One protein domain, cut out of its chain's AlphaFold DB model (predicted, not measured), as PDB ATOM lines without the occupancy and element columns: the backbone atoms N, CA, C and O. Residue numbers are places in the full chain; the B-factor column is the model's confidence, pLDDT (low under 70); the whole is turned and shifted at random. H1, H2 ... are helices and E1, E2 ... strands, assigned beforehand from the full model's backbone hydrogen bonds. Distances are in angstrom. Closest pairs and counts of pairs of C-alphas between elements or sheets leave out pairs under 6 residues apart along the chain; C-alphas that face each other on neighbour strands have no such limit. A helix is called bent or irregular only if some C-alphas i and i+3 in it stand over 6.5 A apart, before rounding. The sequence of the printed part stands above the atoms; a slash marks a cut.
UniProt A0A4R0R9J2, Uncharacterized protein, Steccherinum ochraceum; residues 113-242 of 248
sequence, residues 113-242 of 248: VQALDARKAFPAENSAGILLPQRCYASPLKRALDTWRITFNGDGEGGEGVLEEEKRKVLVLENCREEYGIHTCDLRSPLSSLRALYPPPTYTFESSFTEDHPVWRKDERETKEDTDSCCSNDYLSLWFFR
ATOM      1  N   VAL A 113      37.034  12.264  -7.868       96.69
ATOM      2  CA  VAL A 113      38.040  12.642  -6.856       96.69
ATOM      3  C   VAL A 113      38.968  13.734  -7.387       96.69
ATOM      4  O   VAL A 113      39.207  14.712  -6.690       96.69
ATOM      5  N   GLN A 114      39.414  13.639  -8.640       97.50
ATOM      6  CA  GLN A 114      40.238  14.678  -9.269       97.50
ATOM      7  C   GLN A 114      39.514  16.035  -9.334       97.50
ATOM      8  O   GLN A 114      40.117  17.068  -9.042       97.50
ATOM      9  N   ALA A 115      38.216  16.046  -9.649       97.38
ATOM     10  CA  ALA A 115      37.406  17.265  -9.607       97.38
ATOM     11  C   ALA A 115      37.240  17.809  -8.169       97.38
ATOM     12  O   ALA A 115      37.297  19.017  -7.942       97.38
ATOM     13  N   LEU A 116      37.104  16.930  -7.169       96.25
ATOM     14  CA  LEU A 116      37.092  17.322  -5.754       96.25
ATOM     15  C   LEU A 116      38.437  17.892  -5.288       96.25
ATOM     16  O   LEU A 116      38.461  18.807  -4.469       96.25
ATOM     17  N   ASP A 117      39.559  17.388  -5.789       96.00
ATOM     18  CA  ASP A 117      40.872  17.934  -5.452       96.00
ATOM     19  C   ASP A 117      41.068  19.316  -6.081       96.00
ATOM     20  O   ASP A 117      41.489  20.246  -5.388       96.00
ATOM     21  N   ALA A 118      40.636  19.502  -7.334       96.06
ATOM     22  CA  ALA A 118      40.576  20.823  -7.958       96.06
ATOM     23  C   ALA A 118      39.696  21.794  -7.153       96.06
ATOM     24  O   ALA A 118      40.103  22.933  -6.925       96.06
ATOM     25  N   ARG A 119      38.537  21.342  -6.642       95.69
ATOM     26  CA  ARG A 119      37.678  22.137  -5.744       95.69
ATOM     27  C   ARG A 119      38.450  22.628  -4.521       95.69
ATOM     28  O   ARG A 119      38.344  23.799  -4.178       95.69
ATOM     29  N   LYS A 120      39.226  21.759  -3.864       95.19
ATOM     30  CA  LYS A 120      39.974  22.091  -2.635       95.19
ATOM     31  C   LYS A 120      41.115  23.082  -2.871       95.19
ATOM     32  O   LYS A 120      41.465  23.819  -1.951       95.19
ATOM     33  N   ALA A 121      41.690  23.117  -4.073       95.69
ATOM     34  CA  ALA A 121      42.820  23.995  -4.369       95.69
ATOM     35  C   ALA A 121      42.463  25.488  -4.360       95.69
ATOM     36  O   ALA A 121      43.322  26.300  -4.032       95.69
ATOM     37  N   PHE A 122      41.216  25.865  -4.668       95.75
ATOM     38  CA  PHE A 122      40.811  27.273  -4.629       95.75
ATOM     39  C   PHE A 122      40.690  27.802  -3.189       95.75
ATOM     40  O   PHE A 122      41.388  28.766  -2.872       95.75
ATOM     41  N   PRO A 123      39.917  27.179  -2.269       93.69
ATOM     42  CA  PRO A 123      39.829  27.651  -0.890       93.69
ATOM     43  C   PRO A 123      41.165  27.672  -0.145       93.69
ATOM     44  O   PRO A 123      41.346  28.500   0.748       93.69
ATOM     45  N   ALA A 124      42.113  26.805  -0.522       94.94
ATOM     46  CA  ALA A 124      43.469  26.812   0.027       94.94
ATOM     47  C   ALA A 124      44.209  28.145  -0.209       94.94
ATOM     48  O   ALA A 124      45.114  28.487   0.549       94.94
ATOM     49  N   GLU A 125      43.797  28.921  -1.212       97.12
ATOM     50  CA  GLU A 125      44.385  30.211  -1.571       97.12
ATOM     51  C   GLU A 125      43.530  31.417  -1.128       97.12
ATOM     52  O   GLU A 125      43.896  32.567  -1.384       97.12
ATOM     53  N   ASN A 126      42.418  31.196  -0.409       94.69
ATOM     54  CA  ASN A 126      41.526  32.271   0.046       94.69
ATOM     55  C   ASN A 126      42.246  33.311   0.913       94.69
ATOM     56  O   ASN A 126      42.050  34.511   0.726       94.69
ATOM     57  N   SER A 127      43.113  32.880   1.837       95.19
ATOM     58  CA  SER A 127      43.856  33.803   2.710       95.19
ATOM     59  C   SER A 127      44.831  34.696   1.941       95.19
ATOM     60  O   SER A 127      45.143  35.792   2.399       95.19
ATOM     61  N   ALA A 128      45.294  34.236   0.776       96.81
ATOM     62  CA  ALA A 128      46.172  34.983  -0.114       96.81
ATOM     63  C   ALA A 128      45.405  35.869  -1.116       96.81
ATOM     64  O   ALA A 128      46.027  36.610  -1.876       96.81
ATOM     65  N   GLY A 129      44.066  35.826  -1.093       95.50
ATOM     66  CA  GLY A 129      43.191  36.666  -1.911       95.50
ATOM     67  C   GLY A 129      42.977  36.154  -3.334       95.50
ATOM     68  O   GLY A 129      42.990  36.961  -4.259       95.50
ATOM     69  N   ILE A 130      42.829  34.837  -3.531       96.88
ATOM     70  CA  ILE A 130      42.600  34.252  -4.861       96.88
ATOM     71  C   ILE A 130      41.459  34.929  -5.635       96.88
ATOM     72  O   ILE A 130      40.368  35.171  -5.118       96.88
ATOM     73  N   LEU A 131      41.719  35.190  -6.915       96.25
ATOM     74  CA  LEU A 131      40.756  35.778  -7.840       96.25
ATOM     75  C   LEU A 131      39.852  34.687  -8.419       96.25
ATOM     76  O   LEU A 131      40.261  33.921  -9.284       96.25
ATOM     77  N   LEU A 132      38.603  34.610  -7.967       95.75
ATOM     78  CA  LEU A 132      37.676  33.594  -8.469       95.75
ATOM     79  C   LEU A 132      37.174  33.906  -9.895       95.75
ATOM     80  O   LEU A 132      37.020  35.078 -10.261       95.75
ATOM     81  N   PRO A 133      36.856  32.872 -10.703       94.62
ATOM     82  CA  PRO A 133      36.262  33.061 -12.020       94.62
ATOM     83  C   PRO A 133      34.977  33.895 -11.968       94.62
ATOM     84  O   PRO A 133      34.031  33.580 -11.251       94.62
ATOM     85  N   GLN A 134      34.917  34.939 -12.794       93.75
ATOM     86  CA  GLN A 134      33.718  35.774 -12.947       93.75
ATOM     87  C   GLN A 134      32.751  35.231 -14.007       93.75
ATOM     88  O   GLN A 134      31.585  35.623 -14.058       93.75
ATOM     89  N   ARG A 135      33.249  34.375 -14.903       92.69
ATOM     90  CA  ARG A 135      32.497  33.740 -15.987       92.69
ATOM     91  C   ARG A 135      33.016  32.327 -16.177       92.69
ATOM     92  O   ARG A 135      34.229  32.130 -16.193       92.69
ATOM     93  N   CYS A 136      32.104  31.381 -16.361       95.38
ATOM     94  CA  CYS A 136      32.444  29.996 -16.644       95.38
ATOM     95  C   CYS A 136      31.913  29.583 -18.014       95.38
ATOM     96  O   CYS A 136      30.765  29.873 -18.364       95.38
ATOM     97  N   TYR A 137      32.745  28.851 -18.745       94.88
ATOM     98  CA  TYR A 137      32.409  28.215 -20.011       94.88
ATOM     99  C   TYR A 137      32.760  26.736 -19.906       94.88
ATOM    100  O   TYR A 137      33.732  26.388 -19.234       94.88
ATOM    101  N   ALA A 138      31.976  25.869 -20.540       95.75
ATOM    102  CA  ALA A 138      32.238  24.436 -20.520       95.75
ATOM    103  C   ALA A 138      31.955  23.774 -21.868       95.75
ATOM    104  O   ALA A 138      31.112  24.227 -22.646       95.75
ATOM    105  N   SER A 139      32.671  22.676 -22.097       95.50
ATOM    106  CA  SER A 139      32.380  21.683 -23.130       95.50
ATOM    107  C   SER A 139      30.985  21.085 -22.937       95.50
ATOM    108  O   SER A 139      30.558  20.935 -21.790       95.50
ATOM    109  N   PRO A 140      30.282  20.694 -24.016       95.75
ATOM    110  CA  PRO A 140      28.992  20.023 -23.903       95.75
ATOM    111  C   PRO A 140      29.095  18.555 -23.473       95.75
ATOM    112  O   PRO A 140      28.069  17.934 -23.205       95.75
ATOM    113  N   LEU A 141      30.301  17.988 -23.413       96.69
ATOM    114  CA  LEU A 141      30.518  16.597 -23.017       96.69
ATOM    115  C   LEU A 141      30.280  16.425 -21.510       96.69
ATOM    116  O   LEU A 141      30.802  17.193 -20.694       96.69
ATOM    117  N   LYS A 142      29.536  15.380 -21.125       97.50
ATOM    118  CA  LYS A 142      29.120  15.111 -19.735       97.50
ATOM    119  C   LYS A 142      30.301  15.112 -18.772       97.50
ATOM    120  O   LYS A 142      30.226  15.746 -17.728       97.50
ATOM    121  N   ARG A 143      31.427  14.497 -19.149       97.25
ATOM    122  CA  ARG A 143      32.664  14.489 -18.342       97.25
ATOM    123  C   ARG A 143      33.150  15.886 -17.937       97.25
ATOM    124  O   ARG A 143      33.592  16.082 -16.804       97.25
ATOM    125  N   ALA A 144      33.052  16.866 -18.830       97.50
ATOM    126  CA  ALA A 144      33.456  18.238 -18.549       97.50
ATOM    127  C   ALA A 144      32.410  18.975 -17.705       97.50
ATOM    128  O   ALA A 144      32.771  19.668 -16.754       97.50
ATOM    129  N   LEU A 145      31.122  18.782 -18.006       97.62
ATOM    130  CA  LEU A 145      30.026  19.371 -17.234       97.62
ATOM    131  C   LEU A 145      29.991  18.844 -15.796       97.62
ATOM    132  O   LEU A 145      29.851  19.637 -14.870       97.62
ATOM    133  N   ASP A 146      30.195  17.542 -15.588       97.44
ATOM    134  CA  ASP A 146      30.307  16.936 -14.259       97.44
ATOM    135  C   ASP A 146      31.571  17.396 -13.525       97.44
ATOM    136  O   ASP A 146      31.526  17.641 -12.320       97.44
ATOM    137  N   THR A 147      32.687  17.598 -14.235       97.69
ATOM    138  CA  THR A 147      33.887  18.193 -13.625       97.69
ATOM    139  C   THR A 147      33.587  19.609 -13.135       97.69
ATOM    140  O   THR A 147      33.893  19.932 -11.991       97.69
ATOM    141  N   TRP A 148      32.938  20.450 -13.947       97.38
ATOM    142  CA  TRP A 148      32.555  21.802 -13.529       97.38
ATOM    143  C   TRP A 148      31.546  21.785 -12.372       97.38
ATOM    144  O   TRP A 148      31.700  22.538 -11.407       97.38
ATOM    145  N   ARG A 149      30.547  20.897 -12.441       96.62
ATOM    146  CA  ARG A 149      29.534  20.683 -11.402       96.62
ATOM    147  C   ARG A 149      30.183  20.388 -10.059       96.62
ATOM    148  O   ARG A 149      29.873  21.035  -9.062       96.62
ATOM    149  N   ILE A 150      31.104  19.430 -10.047       97.12
ATOM    150  CA  ILE A 150      31.818  19.054  -8.841       97.12
ATOM    151  C   ILE A 150      32.719  20.221  -8.434       97.12
ATOM    152  O   ILE A 150      32.579  20.719  -7.329       97.12
ATOM    153  N   THR A 151      33.583  20.751  -9.291       96.62
ATOM    154  CA  THR A 151      34.562  21.766  -8.873       96.62
ATOM    155  C   THR A 151      33.919  23.077  -8.409       96.62
ATOM    156  O   THR A 151      34.153  23.524  -7.290       96.62
ATOM    157  N   PHE A 152      33.096  23.711  -9.239       95.94
ATOM    158  CA  PHE A 152      32.673  25.098  -9.024       95.94
ATOM    159  C   PHE A 152      31.292  25.232  -8.395       95.94
ATOM    160  O   PHE A 152      31.073  26.155  -7.613       95.94
ATOM    161  N   ASN A 153      30.379  24.317  -8.718       92.31
ATOM    162  CA  ASN A 153      29.001  24.374  -8.241       92.31
ATOM    163  C   ASN A 153      28.829  23.681  -6.876       92.31
ATOM    164  O   ASN A 153      28.060  24.147  -6.050       92.31
ATOM    165  N   GLY A 154      29.587  22.618  -6.594       87.12
ATOM    166  CA  GLY A 154      29.505  21.893  -5.318       87.12
ATOM    167  C   GLY A 154      28.578  20.673  -5.351       87.12
ATOM    168  O   GLY A 154      28.726  19.765  -4.533       87.12
ATOM    169  N   ASP A 155      27.687  20.604  -6.340       80.38
ATOM    170  CA  ASP A 155      26.679  19.550  -6.476       80.38
ATOM    171  C   ASP A 155      27.274  18.161  -6.774       80.38
ATOM    172  O   ASP A 155      28.374  18.015  -7.311       80.38
ATOM    173  N   GLY A 156      26.499  17.118  -6.460       68.38
ATOM    174  CA  GLY A 156      26.772  15.721  -6.827       68.38
ATOM    175  C   GLY A 156      27.612  14.931  -5.822       68.38
ATOM    176  O   GLY A 156      27.413  13.729  -5.703       68.38
ATOM    177  N   GLU A 157      28.484  15.594  -5.060       77.94
ATOM    178  CA  GLU A 157      29.397  14.937  -4.102       77.94
ATOM    179  C   GLU A 157      29.381  15.597  -2.699       77.94
ATOM    180  O   GLU A 157      30.195  15.269  -1.838       77.94
ATOM    181  N   GLY A 158      28.436  16.518  -2.450       72.06
ATOM    182  CA  GLY A 158      28.258  17.231  -1.176       72.06
ATOM    183  C   GLY A 158      29.270  18.360  -0.927       72.06
ATOM    184  O   GLY A 158      30.333  18.414  -1.544       72.06
ATOM    185  N   GLY A 159      28.943  19.271  -0.003       80.00
ATOM    186  CA  GLY A 159      29.783  20.419   0.373       80.00
ATOM    187  C   GLY A 159      29.606  21.663  -0.509       80.00
ATOM    188  O   GLY A 159      28.879  21.648  -1.498       80.00
ATOM    189  N   GLU A 160      30.270  22.757  -0.135       87.56
ATOM    190  CA  GLU A 160      30.258  24.000  -0.916       87.56
ATOM    191  C   GLU A 160      31.188  23.895  -2.134       87.56
ATOM    192  O   GLU A 160      32.279  23.324  -2.059       87.56
ATOM    193  N   GLY A 161      30.736  24.426  -3.274       90.00
ATOM    194  CA  GLY A 161      31.573  24.610  -4.458       90.00
ATOM    195  C   GLY A 161      32.518  25.803  -4.314       90.00
ATOM    196  O   GLY A 161      32.418  26.580  -3.369       90.00
ATOM    197  N   VAL A 162      33.423  25.972  -5.282       94.62
ATOM    198  CA  VAL A 162      34.343  27.125  -5.317       94.62
ATOM    199  C   VAL A 162      33.609  28.462  -5.473       94.62
ATOM    200  O   VAL A 162      34.083  29.478  -4.974       94.62
ATOM    201  N   LEU A 163      32.477  28.485  -6.182       94.88
ATOM    202  CA  LEU A 163      31.729  29.714  -6.442       94.88
ATOM    203  C   LEU A 163      30.569  29.885  -5.458       94.88
ATOM    204  O   LEU A 163      29.887  28.925  -5.089       94.88
ATOM    205  N   GLU A 164      30.298  31.141  -5.113       91.75
ATOM    206  CA  GLU A 164      29.057  31.568  -4.459       91.75
ATOM    207  C   GLU A 164      27.842  31.179  -5.306       91.75
ATOM    208  O   GLU A 164      27.911  31.211  -6.539       91.75
ATOM    209  N   GLU A 165      26.731  30.833  -4.657       88.62
ATOM    210  CA  GLU A 165      25.540  30.260  -5.291       88.62
ATOM    211  C   GLU A 165      25.030  31.089  -6.481       88.62
ATOM    212  O   GLU A 165      24.786  30.557  -7.565       88.62
ATOM    213  N   GLU A 166      24.993  32.412  -6.347       89.06
ATOM    214  CA  GLU A 166      24.508  33.341  -7.372       89.06
ATOM    215  C   GLU A 166      25.416  33.398  -8.613       89.06
ATOM    216  O   GLU A 166      24.977  33.781  -9.709       89.06
ATOM    217  N   LYS A 167      26.688  33.017  -8.441       91.69
ATOM    218  CA  LYS A 167      27.729  32.976  -9.474       91.69
ATOM    219  C   LYS A 167      27.915  31.581 -10.071       91.69
ATOM    220  O   LYS A 167      28.664  31.455 -11.041       91.69
ATOM    221  N   ARG A 168      27.228  30.546  -9.566       93.19
ATOM    222  CA  ARG A 168      27.246  29.175 -10.114       93.19
ATOM    223  C   ARG A 168      26.472  29.112 -11.432       93.19
ATOM    224  O   ARG A 168      25.390  28.546 -11.530       93.19
ATOM    225  N   LYS A 169      27.036  29.737 -12.463       95.56
ATOM    226  CA  LYS A 169      26.487  29.795 -13.816       95.56
ATOM    227  C   LYS A 169      27.571  29.444 -14.816       95.56
ATOM    228  O   LYS A 169      28.657  30.023 -14.786       95.56
ATOM    229  N   VAL A 170      27.251  28.533 -15.725       96.44
ATOM    230  CA  VAL A 170      28.129  28.127 -16.818       96.44
ATOM    231  C   VAL A 170      27.398  28.220 -18.148       96.44
ATOM    232  O   VAL A 170      26.229  27.842 -18.275       96.44
ATOM    233  N   LEU A 171      28.100  28.760 -19.143       96.69
ATOM    234  CA  LEU A 171      27.652  28.748 -20.526       96.69
ATOM    235  C   LEU A 171      28.312  27.575 -21.256       96.69
ATOM    236  O   LEU A 171      29.530  27.525 -21.414       96.69
ATOM    237  N   VAL A 172      27.492  26.638 -21.706       96.06
ATOM    238  CA  VAL A 172      27.895  25.493 -22.514       96.06
ATOM    239  C   VAL A 172      28.006  25.941 -23.969       96.06
ATOM    240  O   VAL A 172      27.036  26.446 -24.546       96.06
ATOM    241  N   LEU A 173      29.197  25.780 -24.541       92.56
ATOM    242  CA  LEU A 173      29.513  26.174 -25.915       92.56
ATOM    243  C   LEU A 173      29.900  24.936 -26.718       92.56
ATOM    244  O   LEU A 173      30.758  24.173 -26.280       92.56
ATOM    245  N   GLU A 174      29.331  24.759 -27.908       89.69
ATOM    246  CA  GLU A 174      29.587  23.594 -28.764       89.69
ATOM    247  C   GLU A 174      31.080  23.449 -29.101       89.69
ATOM    248  O   GLU A 174      31.620  22.348 -29.105       89.69
ATOM    249  N   ASN A 175      31.773  24.567 -29.326       86.06
ATOM    250  CA  ASN A 175      33.192  24.586 -29.705       86.06
ATOM    251  C   ASN A 175      34.171  24.487 -28.522       86.06
ATOM    252  O   ASN A 175      35.374  24.540 -28.726       86.06
ATOM    253  N   CYS A 176      33.676  24.291 -27.294       87.25
ATOM    254  CA  CYS A 176      34.498  23.839 -26.164       87.25
ATOM    255  C   CYS A 176      34.700  22.305 -26.154       87.25
ATOM    256  O   CYS A 176      35.178  21.759 -25.158       87.25
ATOM    257  N   ARG A 177      34.223  21.579 -27.172       86.06
ATOM    258  CA  ARG A 177      34.381  20.120 -27.290       86.06
ATOM    259  C   ARG A 177      35.847  19.707 -27.477       86.06
ATOM    260  O   ARG A 177      36.691  20.520 -27.837       86.06
ATOM    261  N   GLU A 178      36.111  18.433 -27.214       79.44
ATOM    262  CA  GLU A 178      37.311  17.754 -27.714       79.44
ATOM    263  C   GLU A 178      37.200  17.552 -29.239       79.44
ATOM    264  O   GLU A 178      36.185  17.921 -29.837       79.44
ATOM    265  N   GLU A 179      38.227  16.978 -29.863       83.56
ATOM    266  CA  GLU A 179      38.182  16.558 -31.268       83.56
ATOM    267  C   GLU A 179      36.904  15.775 -31.582       83.56
ATOM    268  O   GLU A 179      36.450  14.994 -30.752       83.56
ATOM    269  N   TYR A 180      36.325  15.941 -32.772       83.88
ATOM    270  CA  TYR A 180      35.178  15.131 -33.195       83.88
ATOM    271  C   TYR A 180      35.562  13.974 -34.124       83.88
ATOM    272  O   TYR A 180      36.587  13.978 -34.804       83.88
ATOM    273  N   GLY A 181      34.641  13.016 -34.215       86.12
ATOM    274  CA  GLY A 181      34.608  11.989 -35.246       86.12
ATOM    275  C   GLY A 181      35.524  10.794 -34.995       86.12
ATOM    276  O   GLY A 181      36.411  10.858 -34.148       86.12
ATOM    277  N   ILE A 182      35.264   9.689 -35.703       89.00
ATOM    278  CA  ILE A 182      35.798   8.318 -35.506       89.00
ATOM    279  C   ILE A 182      35.577   7.773 -34.085       89.00
ATOM    280  O   ILE A 182      34.894   6.764 -33.908       89.00
ATOM    281  N   HIS A 183      36.122   8.441 -33.073       92.56
ATOM    282  CA  HIS A 183      36.008   8.072 -31.675       92.56
ATOM    283  C   HIS A 183      34.591   8.380 -31.177       92.56
ATOM    284  O   HIS A 183      34.109   9.518 -31.203       92.56
ATOM    285  N   THR A 184      33.894   7.354 -30.702       93.62
ATOM    286  CA  THR A 184      32.510   7.470 -30.215       93.62
ATOM    287  C   THR A 184      32.419   8.249 -28.903       93.62
ATOM    288  O   THR A 184      31.377   8.832 -28.602       93.62
ATOM    289  N   CYS A 185      33.508   8.307 -28.129       93.25
ATOM    290  CA  CYS A 185      33.586   9.079 -26.888       93.25
ATOM    291  C   CYS A 185      33.444  10.592 -27.105       93.25
ATOM    292  O   CYS A 185      33.124  11.325 -26.161       93.25
ATOM    293  N   ASP A 186      33.642  11.043 -28.341       92.19
ATOM    294  CA  ASP A 186      33.545  12.445 -28.739       92.19
ATOM    295  C   ASP A 186      32.156  12.803 -29.273       92.19
ATOM    296  O   ASP A 186      31.814  13.973 -29.439       92.19
ATOM    297  N   LEU A 187      31.298  11.800 -29.478       93.56
ATOM    298  CA  LEU A 187      29.902  12.024 -29.813       93.56
ATOM    299  C   LEU A 187      29.140  12.474 -28.560       93.56
ATOM    300  O   LEU A 187      28.773  11.649 -27.725       93.56
ATOM    301  N   ARG A 188      28.900  13.783 -28.419       94.62
ATOM    302  CA  ARG A 188      28.090  14.344 -27.326       94.62
ATOM    303  C   ARG A 188      26.641  13.851 -27.335       94.62
ATOM    304  O   ARG A 188      26.076  13.540 -28.384       94.62
ATOM    305  N   SER A 189      26.009  13.882 -26.163       95.88
ATOM    306  CA  SER A 189      24.573  13.620 -26.028       95.88
ATOM    307  C   SER A 189      23.719  14.699 -26.729       95.88
ATOM    308  O   SER A 189      24.173  15.843 -26.887       95.88
ATOM    309  N   PRO A 190      22.464  14.381 -27.105       96.69
ATOM    310  CA  PRO A 190      21.539  15.368 -27.652       96.69
ATOM    311  C   PRO A 190      21.215  16.495 -26.660       96.69
ATOM    312  O   PRO A 190      21.209  16.278 -25.443       96.69
ATOM    313  N   LEU A 191      20.903  17.694 -27.162       96.62
ATOM    314  CA  LEU A 191      20.600  18.868 -26.332       96.62
ATOM    315  C   LEU A 191      19.454  18.609 -25.349       96.62
ATOM    316  O   LEU A 191      19.542  19.034 -24.197       96.62
ATOM    317  N   SER A 192      18.396  17.911 -25.763       96.81
ATOM    318  CA  SER A 192      17.290  17.539 -24.872       96.81
ATOM    319  C   SER A 192      17.766  16.723 -23.663       96.81
ATOM    320  O   SER A 192      17.379  17.009 -22.527       96.81
ATOM    321  N   SER A 193      18.672  15.768 -23.890       97.38
ATOM    322  CA  SER A 193      19.270  14.931 -22.844       97.38
ATOM    323  C   SER A 193      20.195  15.741 -21.937       97.38
ATOM    324  O   SER A 193      20.131  15.619 -20.713       97.38
ATOM    325  N   LEU A 194      21.015  16.621 -22.519       97.56
ATOM    326  CA  LEU A 194      21.885  17.509 -21.749       97.56
ATOM    327  C   LEU A 194      21.071  18.483 -20.893       97.56
ATOM    328  O   LEU A 194      21.376  18.639 -19.721       97.56
ATOM    329  N   ARG A 195      19.995  19.086 -21.407       96.81
ATOM    330  CA  ARG A 195      19.132  19.991 -20.624       96.81
ATOM    331  C   ARG A 195      18.412  19.294 -19.476       96.81
ATOM    332  O   ARG A 195      18.186  19.920 -18.446       96.81
ATOM    333  N   ALA A 196      18.056  18.021 -19.644       97.19
ATOM    334  CA  ALA A 196      17.454  17.234 -18.573       97.19
ATOM    335  C   ALA A 196      18.447  16.980 -17.426       97.19
ATOM    336  O   ALA A 196      18.071  17.045 -16.259       97.19
ATOM    337  N   LEU A 197      19.718  16.721 -17.753       96.12
ATOM    338  CA  LEU A 197      20.772  16.468 -16.767       96.12
ATOM    339  C   LEU A 197      21.386  17.751 -16.196       96.12
ATOM    340  O   LEU A 197      21.806  17.761 -15.043       96.12
ATOM    341  N   TYR A 198      21.458  18.814 -16.994       96.88
ATOM    342  CA  TYR A 198      22.119  20.087 -16.717       96.88
ATOM    343  C   TYR A 198      21.129  21.233 -16.985       96.88
ATOM    344  O   TYR A 198      21.187  21.876 -18.039       96.88
ATOM    345  N   PRO A 199      20.168  21.465 -16.074       96.31
ATOM    346  CA  PRO A 199      19.100  22.427 -16.303       96.31
ATOM    347  C   PRO A 199      19.526  23.881 -16.010       96.31
ATOM    348  O   PRO A 199      20.457  24.133 -15.232       96.31
ATOM    349  N   PRO A 200      18.814  24.868 -16.583       94.56
ATOM    350  CA  PRO A 200      18.910  26.259 -16.148       94.56
ATOM    351  C   PRO A 200      18.377  26.437 -14.707       94.56
ATOM    352  O   PRO A 200      17.563  25.631 -14.255       94.56
ATOM    353  N   PRO A 201      18.781  27.505 -13.988       94.19
ATOM    354  CA  PRO A 201      19.608  28.622 -14.459       94.19
ATOM    355  C   PRO A 201      21.122  28.367 -14.384       94.19
ATOM    356  O   PRO A 201      21.888  29.177 -14.902       94.19
ATOM    357  N   THR A 202      21.552  27.272 -13.753       95.56
ATOM    358  CA  THR A 202      22.970  26.941 -13.544       95.56
ATOM    359  C   THR A 202      23.680  26.669 -14.866       95.56
ATOM    360  O   THR A 202      24.767  27.193 -15.107       95.56
ATOM    361  N   TYR A 203      23.048  25.895 -15.750       97.38
ATOM    362  CA  TYR A 203      23.589  25.558 -17.063       97.38
ATOM    363  C   TYR A 203      22.755  26.234 -18.143       97.38
ATOM    364  O   TYR A 203      21.543  26.043 -18.250       97.38
ATOM    365  N   THR A 204      23.421  27.037 -18.961       97.00
ATOM    366  CA  THR A 204      22.825  27.651 -20.148       97.00
ATOM    367  C   THR A 204      23.587  27.182 -21.371       97.00
ATOM    368  O   THR A 204      24.785  26.948 -21.294       97.00
ATOM    369  N   PHE A 205      22.903  27.027 -22.496       95.56
ATOM    370  CA  PHE A 205      23.505  26.608 -23.760       95.56
ATOM    371  C   PHE A 205      23.480  27.798 -24.710       95.56
ATOM    372  O   PHE A 205      22.558  28.619 -24.641       95.56
ATOM    373  N   GLU A 206      24.479  27.922 -25.578       92.94
ATOM    374  CA  GLU A 206      24.463  28.991 -26.573       92.94
ATOM    375  C   GLU A 206      23.227  28.925 -27.482       92.94
ATOM    376  O   GLU A 206      22.633  27.875 -27.714       92.94
ATOM    377  N   SER A 207      22.823  30.075 -28.014       90.06
ATOM    378  CA  SER A 207      21.584  30.199 -28.790       90.06
ATOM    379  C   SER A 207      21.553  29.343 -30.060       90.06
ATOM    380  O   SER A 207      20.478  28.977 -30.517       90.06
ATOM    381  N   SER A 208      22.720  29.059 -30.642       88.25
ATOM    382  CA  SER A 208      22.889  28.259 -31.860       88.25
ATOM    383  C   SER A 208      23.071  26.763 -31.590       88.25
ATOM    384  O   SER A 208      23.341  26.020 -32.527       88.25
ATOM    385  N   PHE A 209      22.955  26.318 -30.336       91.88
ATOM    386  CA  PHE A 209      23.187  24.925 -29.969       91.88
ATOM    387  C   PHE A 209      22.120  24.009 -30.593       91.88
ATOM    388  O   PHE A 209      20.919  24.218 -30.398       91.88
ATOM    389  N   THR A 210      22.556  23.000 -31.348       93.44
ATOM    390  CA  THR A 210      21.686  22.065 -32.078       93.44
ATOM    391  C   THR A 210      21.328  20.843 -31.238       93.44
ATOM    392  O   THR A 210      22.060  20.492 -30.312       93.44
ATOM    393  N   GLU A 211      20.218  20.172 -31.571       95.19
ATOM    394  CA  GLU A 211      19.804  18.941 -30.884       95.19
ATOM    395  C   GLU A 211      20.901  17.878 -30.971       95.19
ATOM    396  O   GLU A 211      21.526  17.555 -29.962       95.19
ATOM    397  N   ASP A 212      21.212  17.428 -32.182       91.12
ATOM    398  CA  ASP A 212      22.274  16.457 -32.433       91.12
ATOM    399  C   ASP A 212      23.644  17.129 -32.577       91.12
ATOM    400  O   ASP A 212      23.733  18.334 -32.843       91.12
ATOM    401  N   HIS A 213      24.715  16.342 -32.416       84.12
ATOM    402  CA  HIS A 213      26.082  16.812 -32.637       84.12
ATOM    403  C   HIS A 213      26.260  17.206 -34.116       84.12
ATOM    404  O   HIS A 213      26.161  16.345 -34.989       84.12
ATOM    405  N   PRO A 214      26.542  18.485 -34.428       79.00
ATOM    406  CA  PRO A 214      26.443  18.982 -35.801       79.00
ATOM    407  C   PRO A 214      27.578  18.517 -36.726       79.00
ATOM    408  O   PRO A 214      27.398  18.505 -37.943       79.00
ATOM    409  N   VAL A 215      28.743  18.170 -36.167       82.25
ATOM    410  CA  VAL A 215      29.981  17.929 -36.933       82.25
ATOM    411  C   VAL A 215      30.560  16.525 -36.771       82.25
ATOM    412  O   VAL A 215      31.389  16.128 -37.577       82.25
ATOM    413  N   TRP A 216      30.116  15.741 -35.784       87.94
ATOM    414  CA  TRP A 216      30.660  14.399 -35.580       87.94
ATOM    415  C   TRP A 216      30.312  13.469 -36.747       87.94
ATOM    416  O   TRP A 216      29.154  13.377 -37.166       87.94
ATOM    417  N   ARG A 217      31.319  12.749 -37.254       85.38
ATOM    418  CA  ARG A 217      31.185  11.758 -38.328       85.38
ATOM    419  C   ARG A 217      31.867  10.451 -37.944       85.38
ATOM    420  O   ARG A 217      32.872  10.443 -37.243       85.38
ATOM    421  N   LYS A 218      31.325   9.326 -38.410       86.31
ATOM    422  CA  LYS A 218      31.834   7.993 -38.050       86.31
ATOM    423  C   LYS A 218      33.169   7.662 -38.733       86.31
ATOM    424  O   LYS A 218      33.919   6.831 -38.239       86.31
ATOM    425  N   ASP A 219      33.429   8.283 -39.871       88.12
ATOM    426  CA  ASP A 219      34.470   7.938 -40.840       88.12
ATOM    427  C   ASP A 219      35.497   9.057 -41.070       88.12
ATOM    428  O   ASP A 219      36.438   8.882 -41.839       88.12
ATOM    429  N   GLU A 220      35.349  10.185 -40.378       86.94
ATOM    430  CA  GLU A 220      36.206  11.362 -40.504       86.94
ATOM    431  C   GLU A 220      36.591  11.848 -39.106       86.94
ATOM    432  O   GLU A 220      35.716  12.038 -38.261       86.94
ATOM    433  N   ARG A 221      37.895  12.012 -38.858       87.19
ATOM    434  CA  ARG A 221      38.450  12.583 -37.624       87.19
ATOM    435  C   ARG A 221      38.793  14.043 -37.876       87.19
ATOM    436  O   ARG A 221      39.375  14.348 -38.915       87.19
ATOM    437  N   GLU A 222      38.473  14.913 -36.924       83.88
ATOM    438  CA  GLU A 222      38.910  16.311 -36.952       83.88
ATOM    439  C   GLU A 222      40.439  16.386 -37.087       83.88
ATOM    440  O   GLU A 222      41.176  15.713 -36.361       83.88
ATOM    441  N   THR A 223      40.928  17.178 -38.040       81.44
ATOM    442  CA  THR A 223      42.373  17.360 -38.210       81.44
ATOM    443  C   THR A 223      42.942  18.210 -37.072       81.44
ATOM    444  O   THR A 223      42.214  18.931 -36.378       81.44
ATOM    445  N   LYS A 224      44.263  18.160 -36.866       78.12
ATOM    446  CA  LYS A 224      44.907  19.051 -35.891       78.12
ATOM    447  C   LYS A 224      44.749  20.512 -36.303       78.12
ATOM    448  O   LYS A 224      44.461  21.339 -35.446       78.12
ATOM    449  N   GLU A 225      44.825  20.809 -37.599       71.38
ATOM    450  CA  GLU A 225      44.559  22.145 -38.128       71.38
ATOM    451  C   GLU A 225      43.125  22.619 -37.833       71.38
ATOM    452  O   GLU A 225      42.929  23.772 -37.444       71.38
ATOM    453  N   ASP A 226      42.124  21.747 -37.971       68.50
ATOM    454  CA  ASP A 226      40.727  22.083 -37.665       68.50
ATOM    455  C   ASP A 226      40.499  22.268 -36.164       68.50
ATOM    456  O   ASP A 226      39.803  23.197 -35.756       68.50
ATOM    457  N   THR A 227      41.141  21.441 -35.339       61.94
ATOM    458  CA  THR A 227      41.105  21.569 -33.876       61.94
ATOM    459  C   THR A 227      41.712  22.906 -33.442       61.94
ATOM    460  O   THR A 227      41.091  23.655 -32.686       61.94
ATOM    461  N   ASP A 228      42.878  23.262 -33.987       60.91
ATOM    462  CA  ASP A 228      43.541  24.545 -33.741       60.91
ATOM    463  C   ASP A 228      42.689  25.722 -34.237       60.91
ATOM    464  O   ASP A 228      42.628  26.764 -33.584       60.91
ATOM    465  N   SER A 229      41.975  25.553 -35.356       60.53
ATOM    466  CA  SER A 229      41.017  26.528 -35.888       60.53
ATOM    467  C   SER A 229      39.789  26.696 -34.980       60.53
ATOM    468  O   SER A 229      39.365  27.822 -34.705       60.53
ATOM    469  N   CYS A 230      39.250  25.610 -34.421       56.97
ATOM    470  CA  CYS A 230      38.187  25.640 -33.412       56.97
ATOM    471  C   CYS A 230      38.651  26.305 -32.105       56.97
ATOM    472  O   CYS A 230      37.889  27.043 -31.478       56.97
ATOM    473  N   CYS A 231      39.911  26.107 -31.717       57.09
ATOM    474  CA  CYS A 231      40.546  26.796 -30.593       57.09
ATOM    475  C   CYS A 231      41.065  28.205 -30.948       57.09
ATOM    476  O   CYS A 231      41.591  28.901 -30.075       57.09
ATOM    477  N   SER A 232      40.928  28.641 -32.204       55.19
ATOM    478  CA  SER A 232      41.543  29.874 -32.695       55.19
ATOM    479  C   SER A 232      40.840  31.149 -32.218       55.19
ATOM    480  O   SER A 232      39.785  31.151 -31.571       55.19
ATOM    481  N   ASN A 233      41.462  32.276 -32.574       51.47
ATOM    482  CA  ASN A 233      41.087  33.636 -32.207       51.47
ATOM    483  C   ASN A 233      39.584  33.949 -32.356       51.47
ATOM    484  O   ASN A 233      39.049  34.688 -31.531       51.47
ATOM    485  N   ASP A 234      38.874  33.403 -33.342       54.00
ATOM    486  CA  ASP A 234      37.456  33.729 -33.556       54.00
ATOM    487  C   ASP A 234      36.543  33.171 -32.453       54.00
ATOM    488  O   ASP A 234      35.588  33.833 -32.032       54.00
ATOM    489  N   TYR A 235      36.877  32.006 -31.895       58.44
ATOM    490  CA  TYR A 235      36.120  31.425 -30.790       58.44
ATOM    491  C   TYR A 235      36.526  32.015 -29.456       58.44
ATOM    492  O   TYR A 235      35.648  32.436 -28.708       58.44
ATOM    493  N   LEU A 236      37.822  32.190 -29.194       57.66
ATOM    494  CA  LEU A 236      38.269  32.933 -28.014       57.66
ATOM    495  C   LEU A 236      37.608  34.328 -27.976       57.66
ATOM    496  O   LEU A 236      37.125  34.759 -26.929       57.66
ATOM    497  N   SER A 237      37.413  34.988 -29.123       56.50
ATOM    498  CA  SER A 237      36.656  36.250 -29.209       56.50
ATOM    499  C   SER A 237      35.243  36.161 -28.627       56.50
ATOM    500  O   SER A 237      34.820  37.061 -27.895       56.50
ATOM    501  N   LEU A 238      34.518  35.067 -28.883       57.41
ATOM    502  CA  LEU A 238      33.188  34.829 -28.316       57.41
ATOM    503  C   LEU A 238      33.229  34.642 -26.794       57.41
ATOM    504  O   LEU A 238      32.299  35.070 -26.114       57.41
ATOM    505  N   TRP A 239      34.299  34.063 -26.247       59.00
ATOM    506  CA  TRP A 239      34.441  33.805 -24.810       59.00
ATOM    507  C   TRP A 239      34.859  35.084 -24.079       59.00
ATOM    508  O   TRP A 239      34.334  35.431 -23.021       59.00
ATOM    509  N   PHE A 240      35.776  35.846 -24.677       57.28
ATOM    510  CA  PHE A 240      36.370  37.023 -24.059       57.28
ATOM    511  C   PHE A 240      35.556  38.305 -24.264       57.28
ATOM    512  O   PHE A 240      35.581  39.165 -23.379       57.28
ATOM    513  N   PHE A 241      34.812  38.453 -25.365       54.16
ATOM    514  CA  PHE A 241      34.162  39.725 -25.714       54.16
ATOM    515  C   PHE A 241      32.636  39.681 -25.831       54.16
ATOM    516  O   PHE A 241      32.032  40.754 -25.924       54.16
ATOM    517  N   ARG A 242      31.959  38.520 -25.736       53.09
ATOM    518  CA  ARG A 242      30.490  38.544 -25.604       53.09
ATOM    519  C   ARG A 242      30.105  39.293 -24.326       53.09
ATOM    520  O   ARG A 242      30.372  38.853 -23.204       53.09
TER     521      ARG A 242
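This is residues 113 to 242 of the 248 residues of an uncharacterized protein of Steccherinum ochraceum (UniProt A0A4R0R9J2). A small sheet of three short parallel strands, E1, E2 and E3, lies in the inner part of an elongated domain, with H3 over one of its faces and H1 packed on H3. At one end of the long axis residues 124 to 129, of which 124 to 128 belong to H2, stick out; H4 only grazes the sheet, three long links with no named element join H3 to E2, E2 to H4 and E3 to H5, and H5 and H6 follow each other at the end of the printed part, with H6 coming near E1 at one pair of C-alphas, those of Tyr 137 and Trp 239, 7.6 A apart. The printed part has 130 residues, with the order H1 H2 E1 H3 E2 H4 E3 H5 H6 and the sheet order E1 E2 E3. The class is mostly helix, though under half of the residues are in named elements. The whole is compact, with a radius of gyration of the C-alphas of 15.8 A, and spans 50 by 31 by 27 A.

Start at H1, residues 113 to 121; it touches residues 147 to 152 of H3, residues 142 to 153, the closest C-alphas being those of Arg 119 and Thr 151, 4.4 A apart. They run the same way at a shallow tilt of 32 degrees, only just short of steep. H2, residues 123 to 128, meets H1 only through their link and is irregular, with C-alphas 124 and 127 7.5 A apart. Next come the strands E1, residues 136 to 138, E2, residues 170 to 172, and E3, residues 203 to 205. Look for N 171 and O 136 at 3.0 A between E1 and E2, and N 172 and O 204 at 2.8 A between E2 and E3. H3 is on the sheet at a height of 9.4 A, making two layers, a helix on one face of a sheet; it runs along the strands, at 3 degrees to E2 on the local plane. E1, H3, E2 form a strand-helix-strand unit, two parallel neighbour strands with a helix between, with a right-handed crossover; E2, H4, E3 form another, also right-handed, where H4 is residues 191 to 197. H4 only grazes the sheet and is close to H3 but not clearly touching, the C-alphas of Lys 142 and Leu 194 being 7.9 A apart. H5, residues 224 to 230, and H6, residues 233 to 241, meet only through their link, and neither is on the sheet. Each O i to N i+4 pair is within hydrogen-bond range in H1, H3, H4 and H5; H6 has 4 of 5, and H2 has 0 of 2 but 2 of 3 O i to N i+3 pairs.

Find C-alpha 113 at (38.040, 12.642, -6.856), where H1 begins its 12.6 A. H3 begins at C-alpha 142 at (29.120, 15.111, -19.735) and is 14.8 A long. H6, 11.3 A long, ends at C-alpha 241 at (34.162, 39.725, -25.714).

The two C-alphas farthest apart are those of Ser 127 and Asp 219, at 51.5 A. The printed part has no cut; the links H3 to E2, E2 to H4 and E3 to H5 are long. Confidence in this predicted model is under 70 at residue 156 and residues 226 to 242.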